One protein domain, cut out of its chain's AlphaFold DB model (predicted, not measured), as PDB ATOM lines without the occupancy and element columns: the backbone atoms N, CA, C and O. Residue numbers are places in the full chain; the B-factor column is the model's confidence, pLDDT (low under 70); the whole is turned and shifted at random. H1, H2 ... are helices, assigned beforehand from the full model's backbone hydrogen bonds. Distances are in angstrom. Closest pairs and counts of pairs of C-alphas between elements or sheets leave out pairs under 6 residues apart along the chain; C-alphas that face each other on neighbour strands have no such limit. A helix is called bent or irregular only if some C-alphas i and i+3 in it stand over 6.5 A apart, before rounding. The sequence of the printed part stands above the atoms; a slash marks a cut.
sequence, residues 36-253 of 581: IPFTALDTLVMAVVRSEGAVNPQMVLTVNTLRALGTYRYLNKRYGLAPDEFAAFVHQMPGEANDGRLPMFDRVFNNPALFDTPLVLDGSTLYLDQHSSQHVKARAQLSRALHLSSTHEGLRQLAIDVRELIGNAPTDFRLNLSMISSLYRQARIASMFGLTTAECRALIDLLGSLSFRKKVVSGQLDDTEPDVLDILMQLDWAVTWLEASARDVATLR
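What this domain is: This is residues 36 to 253 of the 581 residues of an uncharacterized protein of Pseudomonas syringae pv. tomato (UniProt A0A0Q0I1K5). A compact cluster of mostly crossed helices is built round H7 at its middle, with H3, H6 and both arms of the bent helix H8 packed on it. On one side H9, H2 and H1 extend the cluster; on the other, H4, H5 and the long loop of residues 110 to 132 make a lobe joined to it through H6, while short H10 packs on H8a. The printed part has 218 residues with ten named helices, H1 to H10 in order along the chain, and no named strand; its class is all helix. It is compact, with a radius of gyration of the C-alphas of 17.0 A, and spans 46 by 45 by 33 A.

Where its parts are: The longest helix by residues, H8, covers residues 197 to 218 and is bent: C-alphas 207 and 210 are 9.6 A apart. By its hydrogen bonds it was assigned as one helix; its arms are H8a, residues 197 to 207, and H8b, residues 210 to 218. H7 covers residues 177 to 192 over 21.4 A, H6 residues 153 to 165, and H9 residues 228 to 244 over 24.1 A. H1, residues 38 to 51, begins at C-alpha 38 (128.150, 125.479, 187.640); H2, residues 63 to 79, is 23.9 A long, and H3 covers residues 83 to 90. H4 covers residues 104 to 109, H5 residues 133 to 145, and H10 residues 249 to 253, ending at C-alpha 253 (160.158, 119.861, 158.696).

How they stand to each other: H8 is the hub, touching four other helices. H8a touches H7 about perpendicular, at 84 degrees, the closest C-alphas being those of Ala 190 and Cys 200, 5.2 A apart. H8b touches H6 at 85 degrees, about perpendicular, with C-alphas of Leu 165 and Lys 214 closest at 5.3 A. H8b touches H9 at a steep tilt of 64 degrees, closest at Val 216 and Val 228, 5.4 A. H8a touches H10, closest at Glu 199 and Val 249, 6.0 A. H1 and H3 touch at a shallow tilt of 1 degree, the same way, closest at Leu 44 and Ala 87, 4.8 A. H2 touches H9 with residues 67 to 71 alone, closest at Thr 71 and Leu 229, 6.7 A. H5 and H6 only just touch, with 3 pairs of C-alphas within 8 A, closest at Ser 143 and Leu 155, 6.2 A. H4 touches H5, closest at Phe 109 and Ala 145, 5.2 A. H1 and H5 are apart. In H1 to H7, H8a, H8b, H9 and H10 every O i to N i+4 pair is within hydrogen-bond range.

The domain as a whole: The C-alphas farthest apart, those of Gln 58 and Ala 246, are 47.8 A apart. The printed part has no cut. The links H1 to H2, H3 to H4, H4 to H5 and H6 to H7 are long. Mean pLDDT of the printed part is 93.1, and no printed residue is under 70.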
ATOM      1  N   ILE A  36     133.674 120.996 188.691       94.00
ATOM      2  CA  ILE A  36     133.713 122.290 187.994       94.00
ATOM      3  C   ILE A  36     132.548 123.159 188.496       94.00
ATOM      4  O   ILE A  36     131.423 122.665 188.535       94.00
ATOM      5  N   PRO A  37     132.750 124.438 188.865       92.31
ATOM      6  CA  PRO A  37     131.652 125.329 189.247       92.31
ATOM      7  C   PRO A  37     130.559 125.404 188.173       92.31
ATOM      8  O   PRO A  37     130.869 125.398 186.985       92.31
ATOM      9  N   PHE A  38     129.287 125.514 188.574       91.62
ATOM     10  CA  PHE A  38     128.150 125.479 187.640       91.62
ATOM     11  C   PHE A  38     128.263 126.481 186.486       91.62
ATOM     12  O   PHE A  38     127.935 126.133 185.361       91.62
ATOM     13  N   THR A  39     128.744 127.694 186.751       89.19
ATOM     14  CA  THR A  39     128.921 128.755 185.749       89.19
ATOM     15  C   THR A  39     129.966 128.393 184.692       89.19
ATOM     16  O   THR A  39     129.716 128.511 183.492       89.19
ATOM     17  N   ALA A  40     131.116 127.884 185.130       91.44
ATOM     18  CA  ALA A  40     132.184 127.413 184.252       91.44
ATOM     19  C   ALA A  40     131.785 126.134 183.494       91.44
ATOM     20  O   ALA A  40     132.109 125.973 182.320       91.44
ATOM     21  N   LEU A  41     131.045 125.234 184.148       94.06
ATOM     22  CA  LEU A  41     130.551 124.009 183.527       94.06
ATOM     23  C   LEU A  41     129.492 124.304 182.463       94.06
ATOM     24  O   LEU A  41     129.550 123.715 181.391       94.06
ATOM     25  N   ASP A  42     128.558 125.220 182.731       92.38
ATOM     26  CA  ASP A  42     127.572 125.671 181.747       92.38
ATOM     27  C   ASP A  42     128.265 126.290 180.532       92.38
ATOM     28  O   ASP A  42     128.008 125.881 179.405       92.38
ATOM     29  N   THR A  43     129.237 127.175 180.768       92.75
ATOM     30  CA  THR A  43     130.054 127.789 179.712       92.75
ATOM     31  C   THR A  43     130.738 126.735 178.838       92.75
ATOM     32  O   THR A  43     130.620 126.770 177.611       92.75
ATOM     33  N   LEU A  44     131.419 125.770 179.461       95.25
ATOM     34  CA  LEU A  44     132.113 124.691 178.766       95.25
ATOM     35  C   LEU A  44     131.147 123.798 177.977       95.25
ATOM     36  O   LEU A  44     131.342 123.562 176.787       95.25
ATOM     37  N   VAL A  45     130.085 123.318 178.620       95.31
ATOM     38  CA  VAL A  45     129.102 122.429 177.991       95.31
ATOM     39  C   VAL A  45     128.388 123.137 176.842       95.31
ATOM     40  O   VAL A  45     128.223 122.552 175.776       95.31
ATOM     41  N   MET A  46     128.008 124.403 177.012       93.94
ATOM     42  CA  MET A  46     127.358 125.170 175.953       93.94
ATOM     43  C   MET A  46     128.308 125.486 174.798       93.94
ATOM     44  O   MET A  46     127.856 125.508 173.655       93.94
ATOM     45  N   ALA A  47     129.604 125.692 175.051       95.81
ATOM     46  CA  ALA A  47     130.599 125.813 173.988       95.81
ATOM     47  C   ALA A  47     130.683 124.524 173.160       95.81
ATOM     48  O   ALA A  47     130.594 124.584 171.936       95.81
ATOM     49  N   VAL A  48     130.744 123.364 173.820       96.44
ATOM     50  CA  VAL A  48     130.732 122.050 173.155       96.44
ATOM     51  C   VAL A  48     129.458 121.859 172.331       96.44
ATOM     52  O   VAL A  48     129.534 121.618 171.132       96.44
ATOM     53  N   VAL A  49     128.283 122.072 172.923       95.06
ATOM     54  CA  VAL A  49     127.000 121.924 172.215       95.06
ATOM     55  C   VAL A  49     126.907 122.854 170.998       95.06
ATOM     56  O   VAL A  49     126.413 122.453 169.948       95.06
ATOM     57  N   ARG A  50     127.398 124.096 171.104       95.06
ATOM     58  CA  ARG A  50     127.399 125.054 169.986       95.06
ATOM     59  C   ARG A  50     128.425 124.708 168.906       95.06
ATOM     60  O   ARG A  50     128.177 125.000 167.739       95.06
ATOM     61  N   SER A  51     129.545 124.085 169.274       95.44
ATOM     62  CA  SER A  51     130.601 123.675 168.336       95.44
ATOM     63  C   SER A  51     130.148 122.614 167.333       95.44
ATOM     64  O   SER A  51     130.657 122.589 166.216       95.44
ATOM     65  N   GLU A  52     129.151 121.802 167.697       93.69
ATOM     66  CA  GLU A  52     128.526 120.803 166.820       93.69
ATOM     67  C   GLU A  52     127.648 121.461 165.733       93.69
ATOM     68  O   GLU A  52     127.359 120.873 164.694       93.69
ATOM     69  N   GLY A  53     127.217 122.711 165.926       89.81
ATOM     70  CA  GLY A  53     126.494 123.472 164.909       89.81
ATOM     71  C   GLY A  53     125.227 122.775 164.396       89.81
ATOM     72  O   GLY A  53     124.336 122.407 165.162       89.81
ATOM     73  N   ALA A  54     125.119 122.629 163.072       88.25
ATOM     74  CA  ALA A  54     123.901 122.163 162.409       88.25
ATOM     75  C   ALA A  54     123.558 120.685 162.672       88.25
ATOM     76  O   ALA A  54     122.401 120.310 162.486       88.25
ATOM     77  N   VAL A  55     124.516 119.861 163.123       88.81
ATOM     78  CA  VAL A  55     124.245 118.449 163.450       88.81
ATOM     79  C   VAL A  55     123.560 118.279 164.812       88.81
ATOM     80  O   VAL A  55     122.943 117.247 165.061       88.81
ATOM     81  N   ASN A  56     123.562 119.319 165.659       91.62
ATOM     82  CA  ASN A  56     122.886 119.335 166.960       91.62
ATOM     83  C   ASN A  56     121.912 120.529 167.101       91.62
ATOM     84  O   ASN A  56     122.065 121.387 167.977       91.62
ATOM     85  N   PRO A  57     120.851 120.599 166.271       89.62
ATOM     86  CA  PRO A  57     119.927 121.737 166.257       89.62
ATOM     87  C   PRO A  57     119.104 121.861 167.550       89.62
ATOM     88  O   PRO A  57     118.576 122.925 167.869       89.62
ATOM     89  N   GLN A  58     118.982 120.769 168.306       88.50
ATOM     90  CA  GLN A  58     118.216 120.694 169.552       88.50
ATOM     91  C   GLN A  58     119.040 121.127 170.778       88.50
ATOM     92  O   GLN A  58     118.502 121.203 171.892       88.50
ATOM     93  N   MET A  59     120.333 121.413 170.575       88.94
ATOM     94  CA  MET A  59     121.290 121.779 171.613       88.94
ATOM     95  C   MET A  59     121.252 120.801 172.796       88.94
ATOM     96  O   MET A  59     121.042 121.203 173.944       88.94
ATOM     97  N   VAL A  60     121.344 119.503 172.504       90.50
ATOM     98  CA  VAL A  60     121.323 118.428 173.507       90.50
ATOM     99  C   VAL A  60     122.738 117.970 173.846       90.50
ATOM    100  O   VAL A  60     123.669 118.194 173.081       90.50
ATOM    101  N   LEU A  61     122.908 117.319 174.999       91.12
ATOM    102  CA  LEU A  61     124.189 116.710 175.363       91.12
ATOM    103  C   LEU A  61     124.399 115.427 174.554       91.12
ATOM    104  O   LEU A  61     123.562 114.524 174.615       91.12
ATOM    105  N   THR A  62     125.522 115.346 173.849       91.56
ATOM    106  CA  THR A  62     125.904 114.227 172.975       91.56
ATOM    107  C   THR A  62     127.158 113.520 173.506       91.56
ATOM    108  O   THR A  62     127.695 113.868 174.564       91.56
ATOM    109  N   VAL A  63     127.662 112.533 172.761       90.38
ATOM    110  CA  VAL A  63     128.953 111.885 173.047       90.38
ATOM    111  C   VAL A  63     130.104 112.902 173.043       90.38
ATOM    112  O   VAL A  63     131.010 112.791 173.870       90.38
ATOM    113  N   ASN A  64     130.030 113.950 172.215       94.00
ATOM    114  CA  ASN A  64     131.041 115.010 172.166       94.00
ATOM    115  C   ASN A  64     131.144 115.786 173.484       94.00
ATOM    116  O   ASN A  64     132.237 116.194 173.866       94.00
ATOM    117  N   THR A  65     130.054 115.893 174.256       93.88
ATOM    118  CA  THR A  65     130.109 116.445 175.622       93.88
ATOM    119  C   THR A  65     131.046 115.632 176.518       93.88
ATOM    120  O   THR A  65     131.835 116.203 177.269       93.88
ATOM    121  N   LEU A  66     131.000 114.299 176.433       91.69
ATOM    122  CA  LEU A  66     131.870 113.429 177.225       91.69
ATOM    123  C   LEU A  66     133.307 113.405 176.686       91.69
ATOM    124  O   LEU A  66     134.231 113.476 177.497       91.69
ATOM    125  N   ARG A  67     133.498 113.381 175.354       94.75
ATOM    126  CA  ARG A  67     134.826 113.511 174.716       94.75
ATOM    127  C   ARG A  67     135.521 114.789 175.187       94.75
ATOM    128  O   ARG A  67     136.607 114.723 175.755       94.75
ATOM    129  N   ALA A  68     134.846 115.932 175.064       96.75
ATOM    130  CA  ALA A  68     135.376 117.232 175.458       96.75
ATOM    131  C   ALA A  68     135.699 117.313 176.957       96.75
ATOM    132  O   ALA A  68     136.763 117.807 177.324       96.75
ATOM    133  N   LEU A  69     134.830 116.799 177.838       95.81
ATOM    134  CA  LEU A  69     135.110 116.758 179.280       95.81
ATOM    135  C   LEU A  69     136.308 115.855 179.614       95.81
ATOM    136  O   LEU A  69     137.090 116.192 180.503       95.81
ATOM    137  N   GLY A  70     136.467 114.728 178.915       94.94
ATOM    138  CA  GLY A  70     137.625 113.843 179.049       94.94
ATOM    139  C   GLY A  70     138.926 114.540 178.648       94.94
ATOM    140  O   GLY A  70     139.849 114.629 179.461       94.94
ATOM    141  N   THR A  71     138.963 115.110 177.440       97.19
ATOM    142  CA  THR A  71     140.112 115.868 176.921       97.19
ATOM    143  C   THR A  71     140.440 117.063 177.814       97.19
ATOM    144  O   THR A  71     141.596 117.255 178.185       97.19
ATOM    145  N   TYR A  72     139.429 117.818 178.257       97.69
ATOM    146  CA  TYR A  72     139.605 118.912 179.211       97.69
ATOM    147  C   TYR A  72     140.269 118.434 180.501       97.69
ATOM    148  O   TYR A  72     141.231 119.041 180.957       97.69
ATOM    149  N   ARG A  73     139.782 117.344 181.108       95.81
ATOM    150  CA  ARG A  73     140.358 116.833 182.360       95.81
ATOM    151  C   ARG A  73     141.810 116.401 182.189       95.81
ATOM    152  O   ARG A  73     142.610 116.658 183.088       95.81
ATOM    153  N   TYR A  74     142.139 115.769 181.064       96.25
ATOM    154  CA  TYR A  74     143.514 115.404 180.729       96.25
ATOM    155  C   TYR A  74     144.408 116.650 180.629       96.25
ATOM    156  O   TYR A  74     145.389 116.765 181.366       96.25
ATOM    157  N   LEU A  75     144.021 117.626 179.801       97.12
ATOM    158  CA  LEU A  75     144.805 118.842 179.569       97.12
ATOM    159  C   LEU A  75     144.858 119.761 180.794       97.12
ATOM    160  O   LEU A  75     145.887 120.373 181.048       97.12
ATOM    161  N   ASN A  76     143.801 119.830 181.603       96.75
ATOM    162  CA  ASN A  76     143.820 120.554 182.873       96.75
ATOM    163  C   ASN A  76     144.851 119.940 183.830       96.75
ATOM    164  O   ASN A  76     145.688 120.651 184.375       96.75
ATOM    165  N   LYS A  77     144.861 118.609 183.979       95.94
ATOM    166  CA  LYS A  77     145.833 117.937 184.853       95.94
ATOM    167  C   LYS A  77     147.277 118.153 184.388       95.94
ATOM    168  O   LYS A  77     148.161 118.271 185.232       95.94
ATOM    169  N   ARG A  78     147.513 118.175 183.073       95.94
ATOM    170  CA  ARG A  78     148.856 118.279 182.488       95.94
ATOM    171  C   ARG A  78     149.363 119.721 182.360       95.94
ATOM    172  O   ARG A  78     150.533 119.964 182.622       95.94
ATOM    173  N   TYR A  79     148.489 120.659 181.999       96.56
ATOM    174  CA  TYR A  79     148.849 122.033 181.621       96.56
ATOM    175  C   TYR A  79     148.177 123.124 182.474       96.56
ATOM    176  O   TYR A  79     148.402 124.308 182.235       96.56
ATOM    177  N   GLY A  80     147.336 122.768 183.452       94.94
ATOM    178  CA  GLY A  80     146.638 123.734 184.313       94.94
ATOM    179  C   GLY A  80     145.543 124.543 183.606       94.94
ATOM    180  O   GLY A  80     145.222 125.649 184.035       94.94
ATOM    181  N   LEU A  81     144.990 124.016 182.510       94.50
ATOM    182  CA  LEU A  81     144.013 124.699 181.660       94.50
ATOM    183  C   LEU A  81     142.676 124.967 182.380       94.50
ATOM    184  O   LEU A  81     142.031 124.049 182.904       94.50
ATOM    185  N   ALA A  82     142.206 126.217 182.351       93.31
ATOM    186  CA  ALA A  82     140.919 126.584 182.936       93.31
ATOM    187  C   ALA A  82     139.727 126.174 182.038       93.31
ATOM    188  O   ALA A  82     139.869 126.104 180.814       93.31
ATOM    189  N   PRO A  83     138.520 125.943 182.602       94.25
ATOM    190  CA  PRO A  83     137.348 125.546 181.813       94.25
ATOM    191  C   PRO A  83     136.981 126.550 180.712       94.25
ATOM    192  O   PRO A  83     136.709 126.144 179.587       94.25
ATOM    193  N   ASP A  84     137.015 127.850 181.020       92.38
ATOM    194  CA  ASP A  84     136.679 128.918 180.067       92.38
ATOM    195  C   ASP A  84     137.674 128.964 178.892       92.38
ATOM    196  O   ASP A  84     137.287 129.222 177.752       92.38
ATOM    197  N   GLU A  85     138.954 128.677 179.156       94.81
ATOM    198  CA  GLU A  85     139.989 128.629 178.119       94.81
ATOM    199  C   GLU A  85     139.762 127.454 177.172       94.81
ATOM    200  O   GLU A  85     139.798 127.628 175.955       94.81
ATOM    201  N   PHE A  86     139.463 126.273 177.717       97.31
ATOM    202  CA  PHE A  86     139.141 125.108 176.900       97.31
ATOM    203  C   PHE A  86     137.815 125.283 176.143       97.31
ATOM    204  O   PHE A  86     137.696 124.852 174.999       97.31
ATOM    205  N   ALA A  87     136.831 125.984 176.716       96.50
ATOM    206  CA  ALA A  87     135.605 126.352 176.006       96.50
ATOM    207  C   ALA A  87     135.909 127.186 174.744       96.50
ATOM    208  O   ALA A  87     135.320 126.960 173.686       96.50
ATOM    209  N   ALA A  88     136.893 128.090 174.819       96.62
ATOM    210  CA  ALA A  88     137.381 128.836 173.660       96.62
ATOM    211  C   ALA A  88     138.155 127.965 172.645       96.62
ATOM    212  O   ALA A  88     138.318 128.368 171.492       96.62
ATOM    213  N   PHE A  89     138.616 126.766 173.023       97.62
ATOM    214  CA  PHE A  89     139.243 125.832 172.081       97.62
ATOM    215  C   PHE A  89     138.237 125.133 171.172       97.62
ATOM    216  O   PHE A  89     138.558 124.840 170.026       97.62
ATOM    217  N   VAL A  90     137.010 124.930 171.643       96.44
ATOM    218  CA  VAL A  90     135.959 124.251 170.869       96.44
ATOM    219  C   VAL A  90     134.938 125.226 170.276       96.44
ATOM    220  O   VAL A  90     134.242 124.926 169.317       96.44
ATOM    221  N   HIS A  91     134.823 126.443 170.804       95.88
ATOM    222  CA  HIS A  91     133.893 127.437 170.266       95.88
ATOM    223  C   HIS A  91     134.436 128.857 170.476       95.88
ATOM    224  O   HIS A  91     135.639 129.088 170.563       95.88
ATOM    225  N   GLN A  92     133.545 129.837 170.476       94.56
ATOM    226  CA  GLN A  92     133.791 131.226 170.820       94.56
ATOM    227  C   GLN A  92     134.117 131.404 172.304       94.56
ATOM    228  O   GLN A  92     133.536 130.739 173.163       94.56
ATOM    229  N   MET A  93     134.995 132.363 172.590       92.50
ATOM    230  CA  MET A  93     135.315 132.789 173.944       92.50
ATOM    231  C   MET A  93     134.065 133.310 174.675       92.50
ATOM    232  O   MET A  93     133.248 134.013 174.070       92.50
ATOM    233  N   PRO A  94     133.941 133.056 175.986       86.69
ATOM    234  CA  PRO A  94     132.859 133.598 176.801       86.69
ATOM    235  C   PRO A  94     132.916 135.133 176.884       86.69
ATOM    236  O   PRO A  94     133.859 135.715 177.429       86.69
ATOM    237  N   GLY A  95     131.885 135.788 176.343       78.06
ATOM    238  CA  GLY A  95     131.736 137.249 176.344       78.06
ATOM    239  C   GLY A  95     130.931 137.809 177.520       78.06
ATOM    240  O   GLY A  95     130.824 139.022 177.659       78.06
ATOM    241  N   GLU A  96     130.371 136.952 178.371       76.75
ATOM    242  CA  GLU A  96     129.498 137.354 179.477       76.75
ATOM    243  C   GLU A  96     130.241 137.325 180.820       76.75
ATOM    244  O   GLU A  96     131.114 136.486 181.057       76.75
ATOM    245  N   ALA A  97     129.899 138.266 181.703       78.38
ATOM    246  CA  ALA A  97     130.432 138.334 183.058       78.38
ATOM    247  C   ALA A  97     129.682 137.341 183.952       78.38
ATOM    248  O   ALA A  97     128.461 137.418 184.074       78.38
ATOM    249  N   ASN A  98     130.418 136.451 184.617       71.88
ATOM    250  CA  ASN A  98     129.864 135.449 185.528       71.88
ATOM    251  C   ASN A  98     130.515 135.574 186.911       71.88
ATOM    252  O   ASN A  98     131.707 135.861 187.017       71.88
ATOM    253  N   ASP A  99     129.737 135.364 187.977       70.31
ATOM    254  CA  ASP A  99     130.204 135.362 189.377       70.31
ATOM    255  C   ASP A  99     131.009 136.614 189.792       70.31
ATOM    256  O   ASP A  99     131.980 136.535 190.543       70.31
ATOM    257  N   GLY A 100     130.631 137.788 189.271       77.88
ATOM    258  CA  GLY A 100     131.316 139.057 189.553       77.88
ATOM    259  C   GLY A 100     132.704 139.191 188.913       77.88
ATOM    260  O   GLY A 100     133.416 140.152 189.200       77.88
ATOM    261  N   ARG A 101     133.104 138.249 188.046       82.44
ATOM    262  CA  ARG A 101     134.350 138.308 187.275       82.44
ATOM    263  C   ARG A 101     134.130 139.021 185.947       82.44
ATOM    264  O   ARG A 101     133.069 138.905 185.337       82.44
ATOM    265  N   LEU A 102     135.173 139.703 185.475       87.38
ATOM    266  CA  LEU A 102     135.208 140.240 184.117       87.38
ATOM    267  C   LEU A 102     135.017 139.115 183.080       87.38
ATOM    268  O   LEU A 102     135.559 138.016 183.282       87.38
ATOM    269  N   PRO A 103     134.311 139.383 181.963       89.25
ATOM    270  CA  PRO A 103     134.233 138.457 180.837       89.25
ATOM    271  C   PRO A 103     135.618 137.989 180.390       89.25
ATOM    272  O   PRO A 103     136.601 138.720 180.519       89.25
ATOM    273  N   MET A 104     135.723 136.774 179.844       91.75
ATOM    274  CA  MET A 104     137.017 136.258 179.377       91.75
ATOM    275  C   MET A 104     137.634 137.167 178.308       91.75
ATOM    276  O   MET A 104     138.827 137.444 178.377       91.75
ATOM    277  N   PHE A 105     136.822 137.686 177.381       93.38
ATOM    278  CA  PHE A 105     137.280 138.652 176.380       93.38
ATOM    279  C   PHE A 105     137.991 139.856 177.017       93.38
ATOM    280  O   PHE A 105     139.127 140.156 176.656       93.38
ATOM    281  N   ASP A 106     137.375 140.491 178.016       92.38
ATOM    282  CA  ASP A 106     137.965 141.662 178.668       92.38
ATOM    283  C   ASP A 106     139.177 141.309 179.528       92.38
ATOM    284  O   ASP A 106     140.139 142.073 179.567       92.38
ATOM    285  N   ARG A 107     139.171 140.135 180.176       92.75
ATOM    286  CA  ARG A 107     140.335 139.628 180.921       92.75
ATOM    287  C   ARG A 107     141.559 139.444 180.028       92.75
ATOM    288  O   ARG A 107     142.662 139.678 180.497       92.75
ATOM    289  N   VAL A 108     141.364 139.013 178.782       94.56
ATOM    290  CA  VAL A 108     142.460 138.714 177.850       94.56
ATOM    291  C   VAL A 108     142.891 139.955 177.068       94.56
ATOM    292  O   VAL A 108     144.080 140.245 176.981       94.56
ATOM    293  N   PHE A 109     141.943 140.691 176.483       94.25
ATOM    294  CA  PHE A 109     142.251 141.741 175.504       94.25
ATOM    295  C   PHE A 109     142.230 143.160 176.074       94.25
ATOM    296  O   PHE A 109     142.860 144.047 175.498       94.25
ATOM    297  N   ASN A 110     141.537 143.379 177.195       93.69
ATOM    298  CA  ASN A 110     141.321 144.711 177.767       93.69
ATOM    299  C   ASN A 110     141.895 144.874 179.184       93.69
ATOM    300  O   ASN A 110     141.756 145.949 179.771       93.69
ATOM    301  N   ASN A 111     142.558 143.850 179.737       91.12
ATOM    302  CA  ASN A 111     143.149 143.899 181.070       91.12
ATOM    303  C   ASN A 111     144.568 143.280 181.104       91.12
ATOM    304  O   ASN A 111     144.709 142.083 180.868       91.12
ATOM    305  N   PRO A 112     145.620 144.060 181.428       89.12
ATOM    306  CA  PRO A 112     145.592 145.503 181.660       89.12
ATOM    307  C   PRO A 112     145.316 146.279 180.365       89.12
ATOM    308  O   PRO A 112     145.658 145.832 179.270       89.12
ATOM    309  N   ALA A 113     144.718 147.464 180.489       88.44
ATOM    310  CA  ALA A 113     144.496 148.341 179.346       88.44
ATOM    311  C   ALA A 113     145.842 148.814 178.766       88.44
ATOM    312  O   ALA A 113     146.666 149.387 179.477       88.44
ATOM    313  N   LEU A 114     146.065 148.566 177.471       89.94
ATOM    314  CA  LEU A 114     147.278 149.002 176.763       89.94
ATOM    315  C   LEU A 114     147.189 150.459 176.277       89.94
ATOM    316  O   LEU A 114     148.203 151.138 176.146       89.94
ATOM    317  N   PHE A 115     145.974 150.920 175.993       91.38
ATOM    318  CA  PHE A 115     145.665 152.262 175.507       91.38
ATOM    319  C   PHE A 115     144.427 152.796 176.232       91.38
ATOM    320  O   PHE A 115     143.678 152.024 176.830       91.38
ATOM    321  N   ASP A 116     144.159 154.093 176.079       88.69
ATOM    322  CA  ASP A 116     142.978 154.764 176.648       88.69
ATOM    323  C   ASP A 116     141.642 154.249 176.078       88.69
ATOM    324  O   ASP A 116     140.573 154.530 176.615       88.69
ATOM    325  N   THR A 117     141.693 153.504 174.970       89.62
ATOM    326  CA  THR A 117     140.532 152.907 174.304       89.62
ATOM    327  C   THR A 117     140.627 151.381 174.334       89.62
ATOM    328  O   THR A 117     141.633 150.846 173.850       89.62
ATOM    329  N   PRO A 118     139.603 150.663 174.833       91.69
ATOM    330  CA  PRO A 118     139.587 149.203 174.809       91.69
ATOM    331  C   PRO A 118     139.478 148.672 173.375       91.69
ATOM    332  O   PRO A 118     139.046 149.380 172.462       91.69
ATOM    333  N   LEU A 119     139.846 147.407 173.180       93.75
ATOM    334  CA  LEU A 119     139.517 146.672 171.968       93.75
ATOM    335  C   LEU A 119     138.006 146.400 171.953       93.75
ATOM    336  O   LEU A 119     137.469 145.786 172.878       93.75
ATOM    337  N   VAL A 120     137.328 146.842 170.894       92.62
ATOM    338  CA  VAL A 120     135.877 146.696 170.718       92.62
ATOM    339  C   VAL A 120     135.589 145.761 169.547       92.62
ATOM    340  O   VAL A 120     136.208 145.868 168.489       92.62
ATOM    341  N   LEU A 121     134.637 144.845 169.734       93.81
ATOM    342  CA  LEU A 121     134.171 143.921 168.698       93.81
ATOM    343  C   LEU A 121     133.008 144.534 167.904       93.81
ATOM    344  O   LEU A 121     131.860 144.117 168.042       93.81
ATOM    345  N   ASP A 122     133.301 145.555 167.104       93.81
ATOM    346  CA  ASP A 122     132.319 146.315 166.312       93.81
ATOM    347  C   ASP A 122     132.054 145.730 164.910       93.81
ATOM    348  O   ASP A 122     131.247 146.258 164.146       93.81
ATOM    349  N   GLY A 123     132.731 144.633 164.556       94.81
ATOM    350  CA  GLY A 123     132.642 144.006 163.240       94.81
ATOM    351  C   GLY A 123     133.406 144.737 162.133       94.81
ATOM    352  O   GLY A 123     133.326 144.306 160.980       94.81
ATOM    353  N   SER A 124     134.155 145.796 162.457       94.81
ATOM    354  CA  SER A 124     134.995 146.515 161.496       94.81
ATOM    355  C   SER A 124     136.102 145.622 160.934       94.81
ATOM    356  O   SER A 124     136.604 144.712 161.600       94.81
ATOM    357  N   THR A 125     136.487 145.868 159.681       96.19
ATOM    358  CA  THR A 125     137.621 145.180 159.056       96.19
ATOM    359  C   THR A 125     138.929 145.700 159.645       96.19
ATOM    360  O   THR A 125     139.173 146.904 159.656       96.19
ATOM    361  N   LEU A 126     139.802 144.796 160.086       94.62
ATOM    362  CA  LEU A 126     141.165 145.115 160.496       94.62
ATOM    363  C   LEU A 126     142.132 144.741 159.368       94.62
ATOM    364  O   LEU A 126     142.392 143.568 159.109       94.62
ATOM    365  N   TYR A 127     142.706 145.758 158.730       91.81
ATOM    366  CA  TYR A 127     143.733 145.573 157.711       91.81
ATOM    367  C   TYR A 127     145.115 145.422 158.353       91.81
ATOM    368  O   TYR A 127     145.554 146.265 159.140       91.81
ATOM    369  N   LEU A 128     145.826 144.353 157.996       87.75
ATOM    370  CA  LEU A 128     147.119 144.009 158.599       87.75
ATOM    371  C   LEU A 128     148.259 144.934 158.149       87.75
ATOM    372  O   LEU A 128     149.194 145.144 158.915       87.75
ATOM    373  N   ASP A 129     148.127 145.550 156.971       88.00
ATOM    374  CA  ASP A 129     149.168 146.385 156.351       88.00
ATOM    375  C   ASP A 129     148.880 147.889 156.414       88.00
ATOM    376  O   ASP A 129     149.721 148.708 156.062       88.00
ATOM    377  N   GLN A 130     147.699 148.297 156.883       89.69
ATOM    378  CA  GLN A 130     147.374 149.720 156.973       89.69
ATOM    379  C   GLN A 130     148.007 150.374 158.205       89.69
ATOM    380  O   GLN A 130     148.002 149.810 159.300       89.69
ATOM    381  N   HIS A 131     148.498 151.601 158.053       89.81
ATOM    382  CA  HIS A 131     149.203 152.339 159.110       89.81
ATOM    383  C   HIS A 131     148.339 153.388 159.825       89.81
ATOM    384  O   HIS A 131     148.865 154.248 160.529       89.81
ATOM    385  N   SER A 132     147.010 153.338 159.672       91.56
ATOM    386  CA  SER A 132     146.126 154.222 160.437       91.56
ATOM    387  C   SER A 132     146.228 153.918 161.939       91.56
ATOM    388  O   SER A 132     146.422 152.768 162.347       91.56
ATOM    389  N   SER A 133     146.069 154.950 162.776       89.19
ATOM    390  CA  SER A 133     146.184 154.829 164.241       89.19
ATOM    391  C   SER A 133     145.268 153.736 164.812       89.19
ATOM    392  O   SER A 133     145.678 152.982 165.691       89.19
ATOM    393  N   GLN A 134     144.061 153.582 164.258       90.12
ATOM    394  CA  GLN A 134     143.107 152.549 164.667       90.12
ATOM    395  C   GLN A 134     143.636 151.129 164.410       90.12
ATOM    396  O   GLN A 134     143.632 150.306 165.325       90.12
ATOM    397  N   HIS A 135     144.133 150.836 163.201       91.62
ATOM    398  CA  HIS A 135     144.655 149.504 162.875       91.62
ATOM    399  C   HIS A 135     145.942 149.189 163.639       91.62
ATOM    400  O   HIS A 135     146.102 148.073 164.126       91.62
ATOM    401  N   VAL A 136     146.830 150.172 163.810       91.69
ATOM    402  CA  VAL A 136     148.062 150.009 164.598       91.69
ATOM    403  C   VAL A 136     147.739 149.671 166.056       91.69
ATOM    404  O   VAL A 136     148.282 148.701 166.584       91.69
ATOM    405  N   LYS A 137     146.815 150.407 166.692       92.44
ATOM    406  CA  LYS A 137     146.383 150.133 168.074       92.44
ATOM    407  C   LYS A 137     145.755 148.749 168.214       92.44
ATOM    408  O   LYS A 137     146.165 147.998 169.095       92.44
ATOM    409  N   ALA A 138     144.835 148.384 167.319       93.19
ATOM    410  CA  ALA A 138     144.194 147.071 167.341       93.19
ATOM    411  C   ALA A 138     145.219 145.932 167.187       93.19
ATOM    412  O   ALA A 138     145.202 144.983 167.968       93.19
ATOM    413  N   ARG A 139     146.171 146.040 166.245       93.88
ATOM    414  CA  ARG A 139     147.247 145.043 166.084       93.88
ATOM    415  C   ARG A 139     148.132 144.936 167.324       93.88
ATOM    416  O   ARG A 139     148.487 143.825 167.717       93.88
ATOM    417  N   ALA A 140     148.471 146.062 167.949       92.50
ATOM    418  CA  ALA A 140     149.260 146.082 169.177       92.50
ATOM    419  C   ALA A 140     148.510 145.442 170.357       92.50
ATOM    420  O   ALA A 140     149.089 144.612 171.054       92.50
ATOM    421  N   GLN A 141     147.220 145.750 170.536       94.19
ATOM    422  CA  GLN A 141     146.366 145.126 171.557       94.19
ATOM    423  C   GLN A 141     146.264 143.614 171.357       94.19
ATOM    424  O   GLN A 141     146.532 142.859 172.289       94.19
ATOM    425  N   LEU A 142     145.956 143.166 170.135       95.31
ATOM    426  CA  LEU A 142     145.871 141.742 169.807       95.31
ATOM    427  C   LEU A 142     147.206 141.029 170.044       95.31
ATOM    428  O   LEU A 142     147.240 139.996 170.703       95.31
ATOM    429  N   SER A 143     148.317 141.595 169.569       94.62
ATOM    430  CA  SER A 143     149.638 140.974 169.741       94.62
ATOM    431  C   SER A 143     150.035 140.893 171.213       94.62
ATOM    432  O   SER A 143     150.539 139.867 171.659       94.62
ATOM    433  N   ARG A 144     149.754 141.942 171.996       92.88
ATOM    434  CA  ARG A 144     150.056 141.981 173.431       92.88
ATOM    435  C   ARG A 144     149.222 140.988 174.238       92.88
ATOM    436  O   ARG A 144     149.765 140.383 175.163       92.88
ATOM    437  N   ALA A 145     147.937 140.863 173.912       94.00
ATOM    438  CA  ALA A 145     146.998 139.956 174.567       94.00
ATOM    439  C   ALA A 145     147.310 138.484 174.267       94.00
ATOM    440  O   ALA A 145     147.185 137.625 175.130       94.00
ATOM    441  N   LEU A 146     147.760 138.201 173.043       95.19
ATOM    442  CA  LEU A 146     148.097 136.856 172.578       95.19
ATOM    443  C   LEU A 146     149.571 136.484 172.809       95.19
ATOM    444  O   LEU A 146     150.009 135.435 172.346       95.19
ATOM    445  N   HIS A 147     150.334 137.337 173.504       92.94
ATOM    446  CA  HIS A 147     151.766 137.159 173.771       92.94
ATOM    447  C   HIS A 147     152.612 136.918 172.505       92.94
ATOM    448  O   HIS A 147     153.566 136.145 172.514       92.94
ATOM    449  N   LEU A 148     152.261 137.590 171.408       92.81
ATOM    450  CA  LEU A 148     152.952 137.486 170.124       92.81
ATOM    451  C   LEU A 148     154.137 138.456 170.049       92.81
ATOM    452  O   LEU A 148     154.203 139.449 170.779       92.81
ATOM    453  N   SER A 149     155.061 138.181 169.125       85.56
ATOM    454  CA  SER A 149     156.219 139.040 168.873       85.56
ATOM    455  C   SER A 149     155.810 140.460 168.459       85.56
ATOM    456  O   SER A 149     154.774 140.692 167.829       85.56
ATOM    457  N   SER A 150     156.686 141.425 168.745       78.19
ATOM    458  CA  SER A 150     156.520 142.826 168.334       78.19
ATOM    459  C   SER A 150     156.598 143.036 166.818       78.19
ATOM    460  O   SER A 150     156.174 144.078 166.330       78.19
ATOM    461  N   THR A 151     157.105 142.056 166.063       80.31
ATOM    462  CA  THR A 151     157.159 142.091 164.592       80.31
ATOM    463  C   THR A 151     155.789 141.919 163.937       80.31
ATOM    464  O   THR A 151     155.659 142.163 162.745       80.31
ATOM    465  N   HIS A 152     154.763 141.505 164.692       82.56
ATOM    466  CA  HIS A 152     153.403 141.235 164.209       82.56
ATOM    467  C   HIS A 152     153.273 140.119 163.155       82.56
ATOM    468  O   HIS A 152     152.157 139.842 162.720       82.56
ATOM    469  N   GLU A 153     154.354 139.419 162.803       86.69
ATOM    470  CA  GLU A 153     154.320 138.300 161.849       86.69
ATOM    471  C   GLU A 153     153.447 137.143 162.344       86.69
ATOM    472  O   GLU A 153     152.614 136.627 161.599       86.69
ATOM    473  N   GLY A 154     153.533 136.800 163.636       89.75
ATOM    474  CA  GLY A 154     152.647 135.796 164.233       89.75
ATOM    475  C   GLY A 154     151.171 136.199 164.145       89.75
ATOM    476  O   GLY A 154     150.329 135.390 163.767       89.75
ATOM    477  N   LEU A 155     150.849 137.473 164.410       94.50
ATOM    478  CA  LEU A 155     149.474 137.973 164.289       94.50
ATOM    479  C   LEU A 155     148.997 137.916 162.836       94.50
ATOM    480  O   LEU A 155     147.863 137.512 162.579       94.50
ATOM    481  N   ARG A 156     149.856 138.317 161.894       93.62
ATOM    482  CA  ARG A 156     149.566 138.280 160.462       93.62
ATOM    483  C   ARG A 156     149.241 136.861 160.011       93.62
ATOM    484  O   ARG A 156     148.210 136.664 159.375       93.62
ATOM    485  N   GLN A 157     150.082 135.894 160.369       93.88
ATOM    486  CA  GLN A 157     149.906 134.492 160.001       93.88
ATOM    487  C   GLN A 157     148.578 133.937 160.528       93.88
ATOM    488  O   GLN A 157     147.781 133.418 159.749       93.88
ATOM    489  N   LEU A 158     148.294 134.133 161.820       96.50
ATOM    490  CA  LEU A 158     147.039 133.679 162.416       96.50
ATOM    491  C   LEU A 158     145.820 134.355 161.775       96.50
ATOM    492  O   LEU A 158     144.820 133.701 161.499       96.50
ATOM    493  N   ALA A 159     145.884 135.663 161.518       96.06
ATOM    494  CA  ALA A 159     144.782 136.392 160.898       96.06
ATOM    495  C   ALA A 159     144.517 135.934 159.454       96.06
ATOM    496  O   ALA A 159     143.359 135.896 159.043       96.06
ATOM    497  N   ILE A 160     145.555 135.562 158.696       95.31
ATOM    498  CA  ILE A 160     145.408 134.948 157.369       95.31
ATOM    499  C   ILE A 160     144.714 133.588 157.489       95.31
ATOM    500  O   ILE A 160     143.697 133.385 156.830       95.31
ATOM    501  N   ASP A 161     145.174 132.710 158.387       96.19
ATOM    502  CA  ASP A 161     144.538 131.402 158.588       96.19
ATOM    503  C   ASP A 161     143.052 131.557 158.974       96.19
ATOM    504  O   ASP A 161     142.190 130.855 158.446       96.19
ATOM    505  N   VAL A 162     142.716 132.532 159.830       97.31
ATOM    506  CA  VAL A 162     141.318 132.850 160.175       97.31
ATOM    507  C   VAL A 162     140.518 133.276 158.947       97.31
ATOM    508  O   VAL A 162     139.424 132.759 158.723       97.31
ATOM    509  N   ARG A 163     141.040 134.216 158.152       96.00
ATOM    510  CA  ARG A 163     140.370 134.727 156.947       96.00
ATOM    511  C   ARG A 163     140.072 133.632 155.941       96.00
ATOM    512  O   ARG A 163     139.021 133.678 155.310       96.00
ATOM    513  N   GLU A 164     140.998 132.695 155.782       95.50
ATOM    514  CA  GLU A 164     140.925 131.641 154.776       95.50
ATOM    515  C   GLU A 164     140.086 130.443 155.235       95.50
ATOM    516  O   GLU A 164     139.420 129.826 154.404       95.50
ATOM    517  N   LEU A 165     140.088 130.115 156.536       96.44
ATOM    518  CA  LEU A 165     139.634 128.800 157.013       96.44
ATOM    519  C   LEU A 165     138.453 128.815 157.994       96.44
ATOM    520  O   LEU A 165     137.853 127.762 158.205       96.44
ATOM    521  N   ILE A 166     138.083 129.955 158.597       93.44
ATOM    522  CA  ILE A 166     137.036 129.973 159.643       93.44
ATOM    523  C   ILE A 166     135.629 129.642 159.124       93.44
ATOM    524  O   ILE A 166     134.760 129.236 159.892       93.44
ATOM    525  N   GLY A 167     135.395 129.831 157.827       88.81
ATOM    526  CA  GLY A 167     134.123 129.563 157.167       88.81
ATOM    527  C   GLY A 167     134.279 128.678 155.935       88.81
ATOM    528  O   GLY A 167     135.286 127.999 155.738       88.81
ATOM    529  N   ASN A 168     133.259 128.700 155.079       85.75
ATOM    530  CA  ASN A 168     133.254 127.932 153.830       85.75
ATOM    531  C   ASN A 168     133.955 128.653 152.671       85.75
ATOM    532  O   ASN A 168     134.237 128.026 151.656       85.75
ATOM    533  N   ALA A 169     134.215 129.955 152.809       89.19
ATOM    534  CA  ALA A 169     134.890 130.766 151.807       89.19
ATOM    535  C   ALA A 169     135.773 131.830 152.482       89.19
ATOM    536  O   ALA A 169     135.418 132.290 153.576       89.19
ATOM    537  N   PRO A 170     136.877 132.250 151.831       92.69
ATOM    538  CA  PRO A 170     137.727 133.320 152.332       92.69
ATOM    539  C   PRO A 170     136.973 134.636 152.551       92.69
ATOM    540  O   PRO A 170     136.065 134.988 151.795       92.69
ATOM    541  N   THR A 171     137.368 135.389 153.574       93.12
ATOM    542  CA  THR A 171     136.746 136.672 153.922       93.12
ATOM    543  C   THR A 171     137.755 137.681 154.485       93.12
ATOM    544  O   THR A 171     138.941 137.388 154.665       93.12
ATOM    545  N   ASP A 172     137.296 138.901 154.751       94.19
ATOM    546  CA  ASP A 172     138.090 139.918 155.437       94.19
ATOM    547  C   ASP A 172     138.219 139.597 156.924       94.19
ATOM    548  O   ASP A 172     137.279 139.108 157.553       94.19
ATOM    549  N   PHE A 173     139.365 139.938 157.517       96.25
ATOM    550  CA  PHE A 173     139.524 139.809 158.961       96.25
ATOM    551  C   PHE A 173     138.751 140.933 159.652       96.25
ATOM    552  O   PHE A 173     139.078 142.110 159.502       96.25
ATOM    553  N   ARG A 174     137.721 140.571 160.413       96.56
ATOM    554  CA  ARG A 174     136.829 141.495 161.115       96.56
ATOM    555  C   ARG A 174     136.963 141.345 162.623       96.56
ATOM    556  O   ARG A 174     137.077 140.232 163.135       96.56
ATOM    557  N   LEU A 175     136.867 142.460 163.342       95.88
ATOM    558  CA  LEU A 175     136.833 142.501 164.804       95.88
ATOM    559  C   LEU A 175     135.472 142.013 165.319       95.88
ATOM    560  O   LEU A 175     134.632 142.788 165.763       95.88
ATOM    561  N   ASN A 176     135.230 140.708 165.220       95.75
ATOM    562  CA  ASN A 176     134.043 140.040 165.743       95.75
ATOM    563  C   ASN A 176     134.428 138.858 166.639       95.75
ATOM    564  O   ASN A 176     135.550 138.352 166.592       95.75
ATOM    565  N   LEU A 177     133.470 138.393 167.441       94.62
ATOM    566  CA  LEU A 177     133.724 137.353 168.434       94.62
ATOM    567  C   LEU A 177     134.235 136.047 167.811       94.62
ATOM    568  O   LEU A 177     135.115 135.417 168.388       94.62
ATOM    569  N   SER A 178     133.744 135.657 166.632       95.31
ATOM    570  CA  SER A 178     134.169 134.425 165.955       95.31
ATOM    571  C   SER A 178     135.660 134.457 165.600       95.31
ATOM    572  O   SER A 178     136.430 133.590 166.015       95.31
ATOM    573  N   MET A 179     136.089 135.509 164.902       97.25
ATOM    574  CA  MET A 179     137.461 135.647 164.411       97.25
ATOM    575  C   MET A 179     138.461 135.900 165.542       97.25
ATOM    576  O   MET A 179     139.544 135.317 165.538       97.25
ATOM    577  N   ILE A 180     138.089 136.697 166.548       97.06
ATOM    578  CA  ILE A 180     138.945 136.917 167.721       97.06
ATOM    579  C   ILE A 180     139.074 135.650 168.571       97.06
ATOM    580  O   ILE A 180     140.167 135.350 169.049       97.06
ATOM    581  N   SER A 181     138.005 134.862 168.715       97.12
ATOM    582  CA  SER A 181     138.090 133.576 169.419       97.12
ATOM    583  C   SER A 181     139.000 132.590 168.695       97.12
ATOM    584  O   SER A 181     139.762 131.875 169.339       97.12
ATOM    585  N   SER A 182     138.968 132.582 167.361       97.88
ATOM    586  CA  SER A 182     139.862 131.750 166.558       97.88
ATOM    587  C   SER A 182     141.334 132.174 166.676       97.88
ATOM    588  O   SER A 182     142.205 131.313 166.804       97.88
ATOM    589  N   LEU A 183     141.628 133.482 166.714       97.44
ATOM    590  CA  LEU A 183     142.979 133.974 167.021       97.44
ATOM    591  C   LEU A 183     143.440 133.520 168.408       97.44
ATOM    592  O   LEU A 183     144.538 132.979 168.548       97.44
ATOM    593  N   TYR A 184     142.595 133.737 169.422       97.75
ATOM    594  CA  TYR A 184     142.889 133.344 170.795       97.75
ATOM    595  C   TYR A 184     143.196 131.860 170.889       97.75
ATOM    596  O   TYR A 184     144.217 131.475 171.451       97.75
ATOM    597  N   ARG A 185     142.341 131.028 170.296       98.19
ATOM    598  CA  ARG A 185     142.502 129.582 170.299       98.19
ATOM    599  C   ARG A 185     143.840 129.159 169.712       98.19
ATOM    600  O   ARG A 185     144.567 128.428 170.371       98.19
ATOM    601  N   GLN A 186     144.183 129.625 168.513       98.12
ATOM    602  CA  GLN A 186     145.441 129.243 167.870       98.12
ATOM    603  C   GLN A 186     146.659 129.662 168.706       98.12
ATOM    604  O   GLN A 186     147.556 128.856 168.944       98.12
ATOM    605  N   ALA A 187     146.666 130.896 169.219       97.81
ATOM    606  CA  ALA A 187     147.761 131.394 170.049       97.81
ATOM    607  C   ALA A 187     147.860 130.672 171.402       97.81
ATOM    608  O   ALA A 187     148.958 130.339 171.861       97.81
ATOM    609  N   ARG A 188     146.720 130.402 172.045       97.56
ATOM    610  CA  ARG A 188     146.676 129.756 173.356       97.56
ATOM    611  C   ARG A 188     146.980 128.261 173.279       97.56
ATOM    612  O   ARG A 188     147.643 127.764 174.181       97.56
ATOM    613  N   ILE A 189     146.584 127.569 172.207       98.31
ATOM    614  CA  ILE A 189     147.002 126.181 171.949       98.31
ATOM    615  C   ILE A 189     148.523 126.113 171.792       98.31
ATOM    616  O   ILE A 189     149.160 125.335 172.496       98.31
ATOM    617  N   ALA A 190     149.116 126.965 170.948       97.94
ATOM    618  CA  ALA A 190     150.567 126.993 170.750       97.94
ATOM    619  C   ALA A 190     151.317 127.181 172.078       97.94
ATOM    620  O   ALA A 190     152.162 126.374 172.462       97.94
ATOM    621  N   SER A 191     150.911 128.192 172.843       96.56
ATOM    622  CA  SER A 191     151.528 128.513 174.130       96.56
ATOM    623  C   SER A 191     151.167 127.544 175.265       96.56
ATOM    624  O   SER A 191     151.800 127.600 176.315       96.56
ATOM    625  N   MET A 192     150.162 126.673 175.119       97.50
ATOM    626  CA  MET A 192     149.912 125.565 176.055       97.50
ATOM    627  C   MET A 192     150.976 124.476 175.899       97.50
ATOM    628  O   MET A 192     151.427 123.925 176.897       97.50
ATOM    629  N   PHE A 193     151.413 124.230 174.663       97.44
ATOM    630  CA  PHE A 193     152.462 123.268 174.325       97.44
ATOM    631  C   PHE A 193     153.882 123.854 174.355       97.44
ATOM    632  O   PHE A 193     154.819 123.199 173.919       97.44
ATOM    633  N   GLY A 194     154.057 125.094 174.826       95.88
ATOM    634  CA  GLY A 194     155.371 125.748 174.851       95.88
ATOM    635  C   GLY A 194     155.931 126.111 173.468       95.88
ATOM    636  O   GLY A 194     157.117 126.405 173.361       95.88
ATOM    637  N   LEU A 195     155.096 126.122 172.425       96.69
ATOM    638  CA  LEU A 195     155.482 126.441 171.049       96.69
ATOM    639  C   LEU A 195     155.153 127.895 170.693       96.69
ATOM    640  O   LEU A 195     154.178 128.479 171.179       96.69
ATOM    641  N   THR A 196     155.904 128.467 169.753       95.25
ATOM    642  CA  THR A 196     155.461 129.671 169.038       95.25
ATOM    643  C   THR A 196     154.265 129.355 168.134       95.25
ATOM    644  O   THR A 196     154.011 128.208 167.759       95.25
ATOM    645  N   THR A 197     153.516 130.382 167.723       95.31
ATOM    646  CA  THR A 197     152.378 130.195 166.804       95.31
ATOM    647  C   THR A 197     152.808 129.630 165.456       95.31
ATOM    648  O   THR A 197     152.090 128.815 164.881       95.31
ATOM    649  N   ALA A 198     153.991 130.028 164.978       94.00
ATOM    650  CA  ALA A 198     154.560 129.531 163.736       94.00
ATOM    651  C   ALA A 198     154.911 128.042 163.847       94.00
ATOM    652  O   ALA A 198     154.498 127.267 162.990       94.00
ATOM    653  N   GLU A 199     155.592 127.625 164.919       95.88
ATOM    654  CA  GLU A 199     155.930 126.215 165.159       95.88
ATOM    655  C   GLU A 199     154.684 125.353 165.343       95.88
ATOM    656  O   GLU A 199     154.562 124.314 164.704       95.88
ATOM    657  N   CYS A 200     153.720 125.796 166.157       97.44
ATOM    658  CA  CYS A 200     152.486 125.046 166.373       97.44
ATOM    659  C   CYS A 200     151.712 124.859 165.065       97.44
ATOM    660  O   CYS A 200     151.262 123.755 164.764       97.44
ATOM    661  N   ARG A 201     151.582 125.916 164.254       95.62
ATOM    662  CA  ARG A 201     150.956 125.825 162.932       95.62
ATOM    663  C   ARG A 201     151.720 124.871 162.017       95.62
ATOM    664  O   ARG A 201     151.112 124.054 161.334       95.62
ATOM    665  N   ALA A 202     153.043 124.963 162.015       95.06
ATOM    666  CA  ALA A 202     153.893 124.142 161.171       95.06
ATOM    667  C   ALA A 202     153.860 122.653 161.578       95.06
ATOM    668  O   ALA A 202     153.968 121.789 160.708       95.06
ATOM    669  N   LEU A 203     153.654 122.359 162.867       96.75
ATOM    670  CA  LEU A 203     153.429 121.012 163.390       96.75
ATOM    671  C   LEU A 203     152.026 120.484 163.052       96.75
ATOM    672  O   LEU A 203     151.894 119.337 162.637       96.75
ATOM    673  N   ILE A 204     150.987 121.320 163.152       96.44
ATOM    674  CA  ILE A 204     149.633 120.974 162.682       96.44
ATOM    675  C   ILE A 204     149.669 120.586 161.197       96.44
ATOM    676  O   ILE A 204     149.050 119.599 160.793       96.44
ATOM    677  N   ASP A 205     150.439 121.328 160.398       93.81
ATOM    678  CA  ASP A 205     150.598 121.050 158.975       93.81
ATOM    679  C   ASP A 205     151.263 119.691 158.715       93.81
ATOM    680  O   ASP A 205     150.799 118.946 157.856       93.81
ATOM    681  N   LEU A 206     152.287 119.332 159.493       93.56
ATOM    682  CA  LEU A 206     152.939 118.020 159.411       93.56
ATOM    683  C   LEU A 206     151.994 116.856 159.749       93.56
ATOM    684  O   LEU A 206     152.120 115.787 159.156       93.56
ATOM    685  N   LEU A 207     151.078 117.052 160.705       93.12
ATOM    686  CA  LEU A 207     150.179 116.003 161.200       93.12
ATOM    687  C   LEU A 207     148.989 115.747 160.270       93.12
ATOM    688  O   LEU A 207     148.625 114.598 160.034       93.12
ATOM    689  N   GLY A 208     148.382 116.807 159.738       91.50
ATOM    690  CA  GLY A 208     147.188 116.670 158.903       91.50
ATOM    691  C   GLY A 208     146.974 117.809 157.921       91.50
ATOM    692  O   GLY A 208     145.895 117.926 157.344       91.50
ATOM    693  N   SER A 209     147.990 118.634 157.669       90.62
ATOM    694  CA  SER A 209     147.965 119.703 156.667       90.62
ATOM    695  C   SER A 209     146.803 120.697 156.864       90.62
ATOM    696  O   SER A 209     146.440 121.064 157.986       90.62
ATOM    697  N   LEU A 210     146.205 121.153 155.760       92.56
ATOM    698  CA  LEU A 210     145.154 122.165 155.747       92.56
ATOM    699  C   LEU A 210     143.873 121.716 156.466       92.56
ATOM    700  O   LEU A 210     143.200 122.554 157.067       92.56
ATOM    701  N   SER A 211     143.524 120.423 156.425       93.69
ATOM    702  CA  SER A 211     142.299 119.921 157.067       93.69
ATOM    703  C   SER A 211     142.377 120.076 158.585       93.69
ATOM    704  O   SER A 211     141.456 120.627 159.190       93.69
ATOM    705  N   PHE A 212     143.508 119.712 159.191       96.12
ATOM    706  CA  PHE A 212     143.726 119.906 160.624       96.12
ATOM    707  C   PHE A 212     143.787 121.387 160.983       96.12
ATOM    708  O   PHE A 212     143.145 121.815 161.946       96.12
ATOM    709  N   ARG A 213     144.481 122.200 160.175       95.88
ATOM    710  CA  ARG A 213     144.527 123.649 160.401       95.88
ATOM    711  C   ARG A 213     143.124 124.252 160.419       95.88
ATOM    712  O   ARG A 213     142.806 125.024 161.319       95.88
ATOM    713  N   LYS A 214     142.250 123.841 159.495       95.94
ATOM    714  CA  LYS A 214     140.850 124.279 159.453       95.94
ATOM    715  C   LYS A 214     140.080 123.898 160.721       95.94
ATOM    716  O   LYS A 214     139.367 124.743 161.255       95.94
ATOM    717  N   LYS A 215     140.234 122.668 161.224       95.75
ATOM    718  CA  LYS A 215     139.570 122.211 162.461       95.75
ATOM    719  C   LYS A 215     140.059 122.989 163.687       95.75
ATOM    720  O   LYS A 215     139.244 123.374 164.519       95.75
ATOM    721  N   VAL A 216     141.350 123.327 163.766       97.19
ATOM    722  CA  VAL A 216     141.873 124.214 164.821       97.19
ATOM    723  C   VAL A 216     141.322 125.637 164.665       97.19
ATOM    724  O   VAL A 216     140.837 126.217 165.632       97.19
ATOM    725  N   VAL A 217     141.306 126.204 163.457       97.50
ATOM    726  CA  VAL A 217     140.757 127.552 163.206       97.50
ATOM    727  C   VAL A 217     139.259 127.635 163.526       97.50
ATOM    728  O   VAL A 217     138.811 128.645 164.076       97.50
ATOM    729  N   SER A 218     138.464 126.603 163.240       95.06
ATOM    730  CA  SER A 218     137.016 126.615 163.496       95.06
ATOM    731  C   SER A 218     136.663 126.220 164.935       95.06
ATOM    732  O   SER A 218     135.817 126.870 165.555       95.06
ATOM    733  N   GLY A 219     137.374 125.242 165.506       94.88
ATOM    734  CA  GLY A 219     137.085 124.631 166.808       94.88
ATOM    735  C   GLY A 219     135.901 123.664 166.758       94.88
ATOM    736  O   GLY A 219     135.527 123.105 167.780       94.88
ATOM    737  N   GLN A 220     135.301 123.470 165.581       90.88
ATOM    738  CA  GLN A 220     134.115 122.634 165.420       90.88
ATOM    739  C   GLN A 220     134.417 121.179 165.766       90.88
ATOM    740  O   GLN A 220     135.454 120.640 165.370       90.88
ATOM    741  N   LEU A 221     133.475 120.565 166.478       94.44
ATOM    742  CA  LEU A 221     133.524 119.153 166.824       94.44
ATOM    743  C   LEU A 221     132.818 118.320 165.766       94.44
ATOM    744  O   LEU A 221     131.795 118.726 165.212       94.44
ATOM    745  N   ASP A 222     133.386 117.150 165.521       86.94
ATOM    746  CA  ASP A 222     132.969 116.188 164.509       86.94
ATOM    747  C   ASP A 222     133.139 114.789 165.106       86.94
ATOM    748  O   ASP A 222     134.065 114.547 165.879       86.94
ATOM    749  N   ASP A 223     132.219 113.877 164.824       81.19
ATOM    750  CA  ASP A 223     132.295 112.488 165.280       81.19
ATOM    751  C   ASP A 223     132.660 111.505 164.156       81.19
ATOM    752  O   ASP A 223     132.799 110.308 164.416       81.19
ATOM    753  N   THR A 224     132.861 111.998 162.928       84.25
ATOM    754  CA  THR A 224     133.184 111.186 161.742       84.25
ATOM    755  C   THR A 224     134.631 111.321 161.273       84.25
ATOM    756  O   THR A 224     135.207 110.359 160.765       84.25
ATOM    757  N   GLU A 225     135.237 112.489 161.471       88.69
ATOM    758  CA  GLU A 225     136.620 112.798 161.103       88.69
ATOM    759  C   GLU A 225     137.384 113.360 162.309       88.69
ATOM    760  O   GLU A 225     136.750 113.889 163.224       88.69
ATOM    761  N   PRO A 226     138.735 113.321 162.305       93.94
ATOM    762  CA  PRO A 226     139.525 113.980 163.336       93.94
ATOM    763  C   PRO A 226     139.120 115.449 163.515       93.94
ATOM    764  O   PRO A 226     139.137 116.241 162.564       93.94
ATOM    765  N   ASP A 227     138.770 115.813 164.745       95.62
ATOM    766  CA  ASP A 227     138.366 117.166 165.117       95.62
ATOM    767  C   ASP A 227     139.414 117.861 165.999       95.62
ATOM    768  O   ASP A 227     140.528 117.370 166.202       95.62
ATOM    769  N   VAL A 228     139.086 119.050 166.517       96.81
ATOM    770  CA  VAL A 228     140.024 119.809 167.355       96.81
ATOM    771  C   VAL A 228     140.450 119.043 168.615       96.81
ATOM    772  O   VAL A 228     141.580 119.223 169.060       96.81
ATOM    773  N   LEU A 229     139.617 118.163 169.182       97.94
ATOM    774  CA  LEU A 229     139.984 117.368 170.359       97.94
ATOM    775  C   LEU A 229     141.035 116.321 170.003       97.94
ATOM    776  O   LEU A 229     142.002 116.157 170.748       97.94
ATOM    777  N   ASP A 230     140.869 115.652 168.864       97.12
ATOM    778  CA  ASP A 230     141.825 114.651 168.389       97.12
ATOM    779  C   ASP A 230     143.163 115.312 168.036       97.12
ATOM    780  O   ASP A 230     144.227 114.795 168.376       97.12
ATOM    781  N   ILE A 231     143.118 116.501 167.428       97.69
ATOM    782  CA  ILE A 231     144.314 117.282 167.093       97.69
ATOM    783  C   ILE A 231     145.053 117.734 168.357       97.69
ATOM    784  O   ILE A 231     146.277 117.655 168.397       97.69
ATOM    785  N   LEU A 232     144.345 118.158 169.410       98.19
ATOM    786  CA  LEU A 232     144.973 118.500 170.693       98.19
ATOM    787  C   LEU A 232     145.719 117.301 171.297       98.19
ATOM    788  O   LEU A 232     146.828 117.468 171.801       98.19
ATOM    789  N   MET A 233     145.146 116.097 171.218       97.56
ATOM    790  CA  MET A 233     145.812 114.879 171.691       97.56
ATOM    791  C   MET A 233     147.020 114.508 170.821       97.56
ATOM    792  O   MET A 233     148.060 114.121 171.349       97.56
ATOM    793  N   GLN A 234     146.927 114.672 169.500       96.94
ATOM    794  CA  GLN A 234     148.051 114.416 168.593       96.94
ATOM    795  C   GLN A 234     149.192 115.422 168.776       96.94
ATOM    796  O   GLN A 234     150.356 115.028 168.728       96.94
ATOM    797  N   LEU A 235     148.884 116.698 169.029       97.94
ATOM    798  CA  LEU A 235     149.888 117.712 169.358       97.94
ATOM    799  C   LEU A 235     150.609 117.382 170.667       97.94
ATOM    800  O   LEU A 235     151.832 117.461 170.711       97.94
ATOM    801  N   ASP A 236     149.878 116.949 171.698       97.69
ATOM    802  CA  ASP A 236     150.469 116.502 172.965       97.69
ATOM    803  C   ASP A 236     151.481 115.365 172.755       97.69
ATOM    804  O   ASP A 236     152.600 115.415 173.273       97.69
ATOM    805  N   TRP A 237     151.118 114.365 171.948       95.56
ATOM    806  CA  TRP A 237     152.004 113.246 171.624       95.56
ATOM    807  C   TRP A 237     153.203 113.674 170.782       95.56
ATOM    808  O   TRP A 237     154.327 113.275 171.083       95.56
ATOM    809  N   ALA A 238     152.983 114.504 169.762       97.00
ATOM    810  CA  ALA A 238     154.044 114.977 168.885       97.00
ATOM    811  C   ALA A 238     155.067 115.834 169.644       97.00
ATOM    812  O   ALA A 238     156.264 115.613 169.493       97.00
ATOM    813  N   VAL A 239     154.615 116.752 170.501       97.56
ATOM    814  CA  VAL A 239     155.497 117.593 171.328       97.56
ATOM    815  C   VAL A 239     156.267 116.745 172.334       97.56
ATOM    816  O   VAL A 239     157.482 116.877 172.427       97.56
ATOM    817  N   THR A 240     155.601 115.797 173.002       95.94
ATOM    818  CA  THR A 240     156.277 114.870 173.925       95.94
ATOM    819  C   THR A 240     157.365 114.054 173.211       95.94
ATOM    820  O   THR A 240     158.443 113.842 173.761       95.94
ATOM    821  N   TRP A 241     157.111 113.592 171.982       96.00
ATOM    822  CA  TRP A 241     158.102 112.851 171.195       96.00
ATOM    823  C   TRP A 241     159.263 113.734 170.713       96.00
ATOM    824  O   TRP A 241     160.420 113.311 170.765       96.00
ATOM    825  N   LEU A 242     158.979 114.959 170.273       96.12
ATOM    826  CA  LEU A 242     159.999 115.932 169.882       96.12
ATOM    827  C   LEU A 242     160.939 116.250 171.053       96.12
ATOM    828  O   LEU A 242     162.157 116.162 170.896       96.12
ATOM    829  N   GLU A 243     160.388 116.496 172.243       95.19
ATOM    830  CA  GLU A 243     161.165 116.691 173.472       95.19
ATOM    831  C   GLU A 243     162.011 115.457 173.815       95.19
ATOM    832  O   GLU A 243     163.215 115.575 174.039       95.19
ATOM    833  N   ALA A 244     161.407 114.262 173.803       93.94
ATOM    834  CA  ALA A 244     162.098 113.014 174.135       93.94
ATOM    835  C   ALA A 244     163.226 112.666 173.152       93.94
ATOM    836  O   ALA A 244     164.203 112.028 173.538       93.94
ATOM    837  N   SER A 245     163.098 113.086 171.893       92.38
ATOM    838  CA  SER A 245     164.099 112.852 170.855       92.38
ATOM    839  C   SER A 245     165.048 114.031 170.616       92.38
ATOM    840  O   SER A 245     165.866 113.975 169.700       92.38
ATOM    841  N   ALA A 246     164.960 115.082 171.445       91.38
ATOM    842  CA  ALA A 246     165.745 116.312 171.336       91.38
ATOM    843  C   ALA A 246     165.680 116.962 169.936       91.38
ATOM    844  O   ALA A 246     166.684 117.458 169.419       91.38
ATOM    845  N   ARG A 247     164.493 116.958 169.315       92.62
ATOM    846  CA  ARG A 247     164.226 117.571 168.006       92.62
ATOM    847  C   ARG A 247     163.247 118.727 168.145       92.62
ATOM    848  O   ARG A 247     162.298 118.653 168.916       92.62
ATOM    849  N   ASP A 248     163.443 119.771 167.351       93.81
ATOM    850  CA  ASP A 248     162.474 120.857 167.209       93.81
ATOM    851  C   ASP A 248     161.621 120.697 165.935       93.81
ATOM    852  O   ASP A 248     161.867 119.844 165.072       93.81
ATOM    853  N   VAL A 249     160.579 121.526 165.813       94.94
ATOM    854  CA  VAL A 249     159.651 121.481 164.671       94.94
ATOM    855  C   VAL A 249     160.365 121.822 163.357       94.94
ATOM    856  O   VAL A 249     160.071 121.219 162.324       94.94
ATOM    857  N   ALA A 250     161.319 122.757 163.376       92.44
ATOM    858  CA  ALA A 250     162.067 123.161 162.186       92.44
ATOM    859  C   ALA A 250     162.934 122.014 161.640       92.44
ATOM    860  O   ALA A 250     162.958 121.758 160.433       92.44
ATOM    861  N   THR A 251     163.598 121.278 162.530       91.88
ATOM    862  CA  THR A 251     164.373 120.080 162.205       91.88
ATOM    863  C   THR A 251     163.468 119.013 161.611       91.88
ATOM    864  O   THR A 251     163.762 118.506 160.529       91.88
ATOM    865  N   LEU A 252     162.319 118.737 162.238       93.31
ATOM    866  CA  LEU A 252     161.356 117.763 161.723       93.31
ATOM    867  C   LEU A 252     160.879 118.119 160.302       93.31
ATOM    868  O   LEU A 252     160.828 117.251 159.427       93.31
ATOM    869  N   ARG A 253     160.571 119.393 160.034       92.19
ATOM    870  CA  ARG A 253     160.158 119.861 158.696       92.19
ATOM    871  C   ARG A 253     161.261 119.729 157.660       92.19
ATOM    872  O   ARG A 253     160.999 119.263 156.551       92.19
TER     873      ARG A 253